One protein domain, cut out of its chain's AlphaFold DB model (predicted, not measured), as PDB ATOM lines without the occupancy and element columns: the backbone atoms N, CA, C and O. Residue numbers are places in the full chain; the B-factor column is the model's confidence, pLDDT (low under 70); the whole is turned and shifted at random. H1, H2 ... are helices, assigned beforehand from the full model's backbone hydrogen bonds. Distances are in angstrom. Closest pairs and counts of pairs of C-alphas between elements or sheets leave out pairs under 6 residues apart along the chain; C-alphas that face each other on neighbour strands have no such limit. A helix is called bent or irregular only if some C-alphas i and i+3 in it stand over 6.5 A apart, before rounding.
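What this domain is: This is residues 3 to 49 of the 103 residues of an uncharacterized protein of Gossypium harknessii (UniProt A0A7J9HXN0). The longest helix, H2, sticks out as an arm from a small body made of a looped stretch with no named element, residues 3 to 20, and the shorter helix H1. H1 and H2 follow each other end to end in a stepped line, pointing nearly the same way, and residues 34 to 49 stand free. The printed part has 47 residues with two named helices, H1 then H2, and no named strand; the class is all helix, though the helices hold 22 of the 47 residues, under half. The whole is only just loose, close to extended, with a radius of gyration of the C-alphas of 14.2 A, and it spans 42 by 21 by 12 A, only just elongated.

Where its parts are: Find C-alpha 32 at (-12.518, 45.664, -26.257); from there H2, residues 32 to 44, runs 19.3 A to C-alpha 44 at (-27.571, 40.424, -15.351). H2 is neither bent nor irregular, but only just: C-alphas 32 and 35 are 6.3 A apart. Look back to C-alpha 21 at (-2.144, 59.724, -26.492), where H1, residues 21 to 29, begins; it is 12.4 A long.

How they stand to each other: From H2, step back over Asp 30 and Leu 31, the tight link, to reach H1. H1 and H2 meet only through their link. In H1 every O i to N i+4 pair is within hydrogen-bond range; in H2, 8 of 9 are. Residues 34 to 49, of which 34 to 44 belong to H2, stand free.

The domain as a whole: The C-alphas of Asn 17 and Ile 49, the two farthest apart, are 42.7 A from each other. Without the free stretch, the body of 31 residues spans 22 by 20 by 10 A. The printed part has no cut. The mean pLDDT of the printed part is 74.9, and residues 32 to 49 are under 70.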
ATOM      1  N   CYS A   3      -0.944  45.912 -19.816       87.88
ATOM      2  CA  CYS A   3      -1.240  46.952 -20.794       87.88
ATOM      3  C   CYS A   3      -2.227  46.437 -21.848       87.88
ATOM      4  O   CYS A   3      -1.855  45.658 -22.721       87.88
ATOM      5  N   PHE A   4      -3.469  46.918 -21.800       80.25
ATOM      6  CA  PHE A   4      -4.546  46.470 -22.692       80.25
ATOM      7  C   PHE A   4      -4.390  46.888 -24.154       80.25
ATOM      8  O   PHE A   4      -4.968  46.249 -25.021       80.25
ATOM      9  N   GLY A   5      -3.605  47.925 -24.443       83.00
ATOM     10  CA  GLY A   5      -3.355  48.325 -25.826       83.00
ATOM     11  C   GLY A   5      -2.204  47.563 -26.477       83.00
ATOM     12  O   GLY A   5      -2.274  47.241 -27.653       83.00
ATOM     13  N   TYR A   6      -1.153  47.245 -25.711       86.50
ATOM     14  CA  TYR A   6       0.028  46.544 -26.233       86.50
ATOM     15  C   TYR A   6       0.018  45.026 -25.973       86.50
ATOM     16  O   TYR A   6       0.829  44.292 -26.534       86.50
ATOM     17  N   GLY A   7      -0.871  44.543 -25.101       83.19
ATOM     18  CA  GLY A   7      -1.049  43.120 -24.814       83.19
ATOM     19  C   GLY A   7       0.083  42.482 -24.004       83.19
ATOM     20  O   GLY A   7       0.229  41.262 -24.017       83.19
ATOM     21  N   ARG A   8       0.910  43.273 -23.305       86.50
ATOM     22  CA  ARG A   8       2.008  42.761 -22.466       86.50
ATOM     23  C   ARG A   8       1.832  43.105 -20.995       86.50
ATOM     24  O   ARG A   8       1.353  44.178 -20.631       86.50
ATOM     25  N   VAL A   9       2.300  42.188 -20.155       85.94
ATOM     26  CA  VAL A   9       2.468  42.396 -18.716       85.94
ATOM     27  C   VAL A   9       3.771  43.168 -18.475       85.94
ATOM     28  O   VAL A   9       4.755  42.957 -19.179       85.94
ATOM     29  N   GLY A  10       3.777  44.072 -17.495       89.06
ATOM     30  CA  GLY A  10       4.975  44.803 -17.054       89.06
ATOM     31  C   GLY A  10       4.783  46.315 -16.965       89.06
ATOM     32  O   GLY A  10       5.551  46.988 -16.293       89.06
ATOM     33  N   HIS A  11       3.735  46.846 -17.589       91.31
ATOM     34  CA  HIS A  11       3.345  48.248 -17.475       91.31
ATOM     35  C   HIS A  11       1.843  48.391 -17.723       91.31
ATOM     36  O   HIS A  11       1.140  47.433 -18.055       91.31
ATOM     37  N   CYS A  12       1.355  49.599 -17.519       86.81
ATOM     38  CA  CYS A  12      -0.041  49.986 -17.566       86.81
ATOM     39  C   CYS A  12      -0.331  50.673 -18.902       86.81
ATOM     40  O   CYS A  12       0.585  51.144 -19.569       86.81
ATOM     41  N   LEU A  13      -1.601  50.819 -19.281       86.62
ATOM     42  CA  LEU A  13      -1.941  51.590 -20.484       86.62
ATOM     43  C   LEU A  13      -1.472  53.060 -20.389       86.62
ATOM     44  O   LEU A  13      -1.005  53.615 -21.384       86.62
ATOM     45  N   SER A  14      -1.544  53.663 -19.193       85.69
ATOM     46  CA  SER A  14      -1.026  55.010 -18.898       85.69
ATOM     47  C   SER A  14       0.450  55.142 -19.269       85.69
ATOM     48  O   SER A  14       0.824  56.050 -20.011       85.69
ATOM     49  N   ASP A  15       1.247  54.160 -18.864       88.69
ATOM     50  CA  ASP A  15       2.711  54.155 -18.959       88.69
ATOM     51  C   ASP A  15       3.220  53.468 -20.236       88.69
ATOM     52  O   ASP A  15       4.405  53.174 -20.392       88.69
ATOM     53  N   CYS A  16       2.321  53.174 -21.179       89.31
ATOM     54  CA  CYS A  16       2.688  52.547 -22.438       89.31
ATOM     55  C   CYS A  16       3.311  53.567 -23.394       89.31
ATOM     56  O   CYS A  16       2.610  54.407 -23.950       89.31
ATOM     57  N   ASN A  17       4.615  53.471 -23.640       89.62
ATOM     58  CA  ASN A  17       5.308  54.356 -24.589       89.62
ATOM     59  C   ASN A  17       5.056  53.996 -26.063       89.62
ATOM     60  O   ASN A  17       5.446  54.743 -26.951       89.62
ATOM     61  N   LYS A  18       4.432  52.842 -26.334       87.94
ATOM     62  CA  LYS A  18       4.164  52.363 -27.700       87.94
ATOM     63  C   LYS A  18       2.869  52.892 -28.302       87.94
ATOM     64  O   LYS A  18       2.666  52.727 -29.496       87.94
ATOM     65  N   LEU A  19       2.011  53.485 -27.479       86.94
ATOM     66  CA  LEU A  19       0.735  54.039 -27.905       86.94
ATOM     67  C   LEU A  19       0.813  55.550 -27.820       86.94
ATOM     68  O   LEU A  19       1.266  56.100 -26.807       86.94
ATOM     69  N   ASN A  20       0.337  56.217 -28.861       89.69
ATOM     70  CA  ASN A  20       0.181  57.661 -28.805       89.69
ATOM     71  C   ASN A  20      -0.989  58.036 -27.855       89.69
ATOM     72  O   ASN A  20      -1.806  57.184 -27.485       89.69
ATOM     73  N   PRO A  21      -1.092  59.303 -27.419       89.12
ATOM     74  CA  PRO A  21      -2.144  59.724 -26.492       89.12
ATOM     75  C   PRO A  21      -3.558  59.471 -27.034       89.12
ATOM     76  O   PRO A  21      -4.449  59.097 -26.279       89.12
ATOM     77  N   VAL A  22      -3.750  59.625 -28.346       87.94
ATOM     78  CA  VAL A  22      -5.047  59.460 -29.018       87.94
ATOM     79  C   VAL A  22      -5.503  57.998 -28.992       87.94
ATOM     80  O   VAL A  22      -6.656  57.710 -28.686       87.94
ATOM     81  N   GLU A  23      -4.600  57.058 -29.250       86.31
ATOM     82  CA  GLU A  23      -4.841  55.617 -29.163       86.31
ATOM     83  C   GLU A  23      -5.147  55.193 -27.730       86.31
ATOM     84  O   GLU A  23      -6.078  54.423 -27.505       86.31
ATOM     85  N   LYS A  24      -4.421  55.736 -26.743       87.75
ATOM     86  CA  LYS A  24      -4.703  55.475 -25.323       87.75
ATOM     87  C   LYS A  24      -6.113  55.913 -24.928       87.75
ATOM     88  O   LYS A  24      -6.762  55.204 -24.160       87.75
ATOM     89  N   ILE A  25      -6.576  57.056 -25.439       85.50
ATOM     90  CA  ILE A  25      -7.936  57.561 -25.202       85.50
ATOM     91  C   ILE A  25      -8.962  56.637 -25.861       85.50
ATOM     92  O   ILE A  25      -9.856  56.156 -25.171       85.50
ATOM     93  N   LYS A  26      -8.773  56.283 -27.139       86.06
ATOM     94  CA  LYS A  26      -9.670  55.356 -27.849       86.06
ATOM     95  C   LYS A  26      -9.803  54.011 -27.143       86.06
ATOM     96  O   LYS A  26     -10.910  53.526 -26.978       86.06
ATOM     97  N   ILE A  27      -8.697  53.431 -26.683       82.81
ATOM     98  CA  ILE A  27      -8.721  52.146 -25.971       82.81
ATOM     99  C   ILE A  27      -9.442  52.281 -24.625       82.81
ATOM    100  O   ILE A  27     -10.115  51.348 -24.214       82.81
ATOM    101  N   ARG A  28      -9.316  53.420 -23.928       80.75
ATOM    102  CA  ARG A  28     -10.050  53.672 -22.675       80.75
ATOM    103  C   ARG A  28     -11.553  53.814 -22.891       80.75
ATOM    104  O   ARG A  28     -12.318  53.330 -22.062       80.75
ATOM    105  N   GLU A  29     -11.947  54.511 -23.949       80.56
ATOM    106  CA  GLU A  29     -13.349  54.773 -24.282       80.56
ATOM    107  C   GLU A  29     -14.034  53.537 -24.872       80.56
ATOM    108  O   GLU A  29     -15.162  53.219 -24.495       80.56
ATOM    109  N   ASP A  30     -13.324  52.812 -25.736       73.00
ATOM    110  CA  ASP A  30     -13.804  51.636 -26.456       73.00
ATOM    111  C   ASP A  30     -12.979  50.406 -26.069       73.00
ATOM    112  O   ASP A  30     -12.215  49.811 -26.835       73.00
ATOM    113  N   LEU A  31     -13.080  50.072 -24.787       71.31
ATOM    114  CA  LEU A  31     -12.376  48.949 -24.198       71.31
ATOM    115  C   LEU A  31     -12.899  47.663 -24.873       71.31
ATOM    116  O   LEU A  31     -14.091  47.369 -24.775       71.31
ATOM    117  N   PRO A  32     -12.051  46.829 -25.496       65.56
ATOM    118  CA  PRO A  32     -12.518  45.664 -26.257       65.56
ATOM    119  C   PRO A  32     -13.289  44.649 -25.393       65.56
ATOM    120  O   PRO A  32     -14.105  43.880 -25.892       65.56
ATOM    121  N   TYR A  33     -13.091  44.685 -24.074       62.03
ATOM    122  CA  TYR A  33     -13.840  43.888 -23.106       62.03
ATOM    123  C   TYR A  33     -15.086  44.583 -22.539       62.03
ATOM    124  O   TYR A  33     -15.902  43.898 -21.923       62.03
ATOM    125  N   THR A  34     -15.313  45.895 -22.749       60.66
ATOM    126  CA  THR A  34     -16.589  46.502 -22.326       60.66
ATOM    127  C   THR A  34     -17.749  45.961 -23.134       60.66
ATOM    128  O   THR A  34     -18.834  45.941 -22.586       60.66
ATOM    129  N   MET A  35     -17.587  45.503 -24.379       56.75
ATOM    130  CA  MET A  35     -18.712  44.891 -25.103       56.75
ATOM    131  C   MET A  35     -19.159  43.569 -24.472       56.75
ATOM    132  O   MET A  35     -20.346  43.412 -24.203       56.75
ATOM    133  N   ALA A  36     -18.225  42.660 -24.175       61.72
ATOM    134  CA  ALA A  36     -18.542  41.393 -23.512       61.72
ATOM    135  C   ALA A  36     -19.093  41.623 -22.092       61.72
ATOM    136  O   ALA A  36     -20.157  41.117 -21.752       61.72
ATOM    137  N   LEU A  37     -18.446  42.489 -21.305       57.50
ATOM    138  CA  LEU A  37     -18.912  42.821 -19.955       57.50
ATOM    139  C   LEU A  37     -20.223  43.624 -19.951       57.50
ATOM    140  O   LEU A  37     -21.032  43.443 -19.049       57.50
ATOM    141  N   LYS A  38     -20.477  44.500 -20.937       58.34
ATOM    142  CA  LYS A  38     -21.777  45.187 -21.098       58.34
ATOM    143  C   LYS A  38     -22.864  44.204 -21.519       58.34
ATOM    144  O   LYS A  38     -23.997  44.367 -21.081       58.34
ATOM    145  N   ALA A  39     -22.547  43.211 -22.351       60.16
ATOM    146  CA  ALA A  39     -23.492  42.163 -22.725       60.16
ATOM    147  C   ALA A  39     -23.888  41.331 -21.499       60.16
ATOM    148  O   ALA A  39     -25.080  41.174 -21.242       60.16
ATOM    149  N   GLU A  40     -22.916  40.908 -20.689       55.34
ATOM    150  CA  GLU A  40     -23.179  40.231 -19.416       55.34
ATOM    151  C   GLU A  40     -23.921  41.144 -18.429       55.34
ATOM    152  O   GLU A  40     -24.909  40.722 -17.844       55.34
ATOM    153  N   PHE A  41     -23.544  42.420 -18.294       57.06
ATOM    154  CA  PHE A  41     -24.233  43.370 -17.411       57.06
ATOM    155  C   PHE A  41     -25.695  43.613 -17.814       57.06
ATOM    156  O   PHE A  41     -26.571  43.673 -16.955       57.06
ATOM    157  N   ASN A  42     -25.980  43.737 -19.112       57.84
ATOM    158  CA  ASN A  42     -27.344  43.917 -19.609       57.84
ATOM    159  C   ASN A  42     -28.190  42.645 -19.452       57.84
ATOM    160  O   ASN A  42     -29.397  42.759 -19.246       57.84
ATOM    161  N   LEU A  43     -27.568  41.461 -19.496       55.12
ATOM    162  CA  LEU A  43     -28.216  40.188 -19.168       55.12
ATOM    163  C   LEU A  43     -28.496  40.088 -17.653       55.12
ATOM    164  O   LEU A  43     -29.614  39.794 -17.236       55.12
ATOM    165  N   ILE A  44     -27.510  40.448 -16.825       53.56
ATOM    166  CA  ILE A  44     -27.571  40.424 -15.351       53.56
ATOM    167  C   ILE A  44     -28.542  41.478 -14.796       53.56
ATOM    168  O   ILE A  44     -29.092  41.301 -13.710       53.56
ATOM    169  N   ARG A  45     -28.819  42.566 -15.533       50.69
ATOM    170  CA  ARG A  45     -29.755  43.619 -15.098       50.69
ATOM    171  C   ARG A  45     -31.180  43.097 -14.875       50.69
ATOM    172  O   ARG A  45     -31.898  43.670 -14.057       50.69
ATOM    173  N   ASN A  46     -31.568  42.017 -15.554       55.28
ATOM    174  CA  ASN A  46     -32.904  41.425 -15.441       55.28
ATOM    175  C   ASN A  46     -32.928  40.132 -14.610       55.28
ATOM    176  O   ASN A  46     -34.003  39.647 -14.264       55.28
ATOM    177  N   GLU A  47     -31.763  39.609 -14.231       55.56
ATOM    178  CA  GLU A  47     -31.611  38.424 -13.390       55.56
ATOM    179  C   GLU A  47     -30.987  38.832 -12.055       55.56
ATOM    180  O   GLU A  47     -29.836  38.528 -11.744       55.56
ATOM    181  N   SER A  48     -31.747  39.560 -11.234       57.75
ATOM    182  CA  SER A  48     -31.351  39.785  -9.846       57.75
ATOM    183  C   SER A  48     -31.337  38.439  -9.113       57.75
ATOM    184  O   SER A  48     -32.364  37.988  -8.597       57.75
ATOM    185  N   ILE A  49     -30.182  37.775  -9.069       61.19
ATOM    186  CA  ILE A  49     -29.956  36.635  -8.182       61.19
ATOM    187  C   ILE A  49     -30.107  37.172  -6.758       61.19
ATOM    188  O   ILE A  49     -29.291  37.956  -6.272       61.19
TER     189      ILE A  49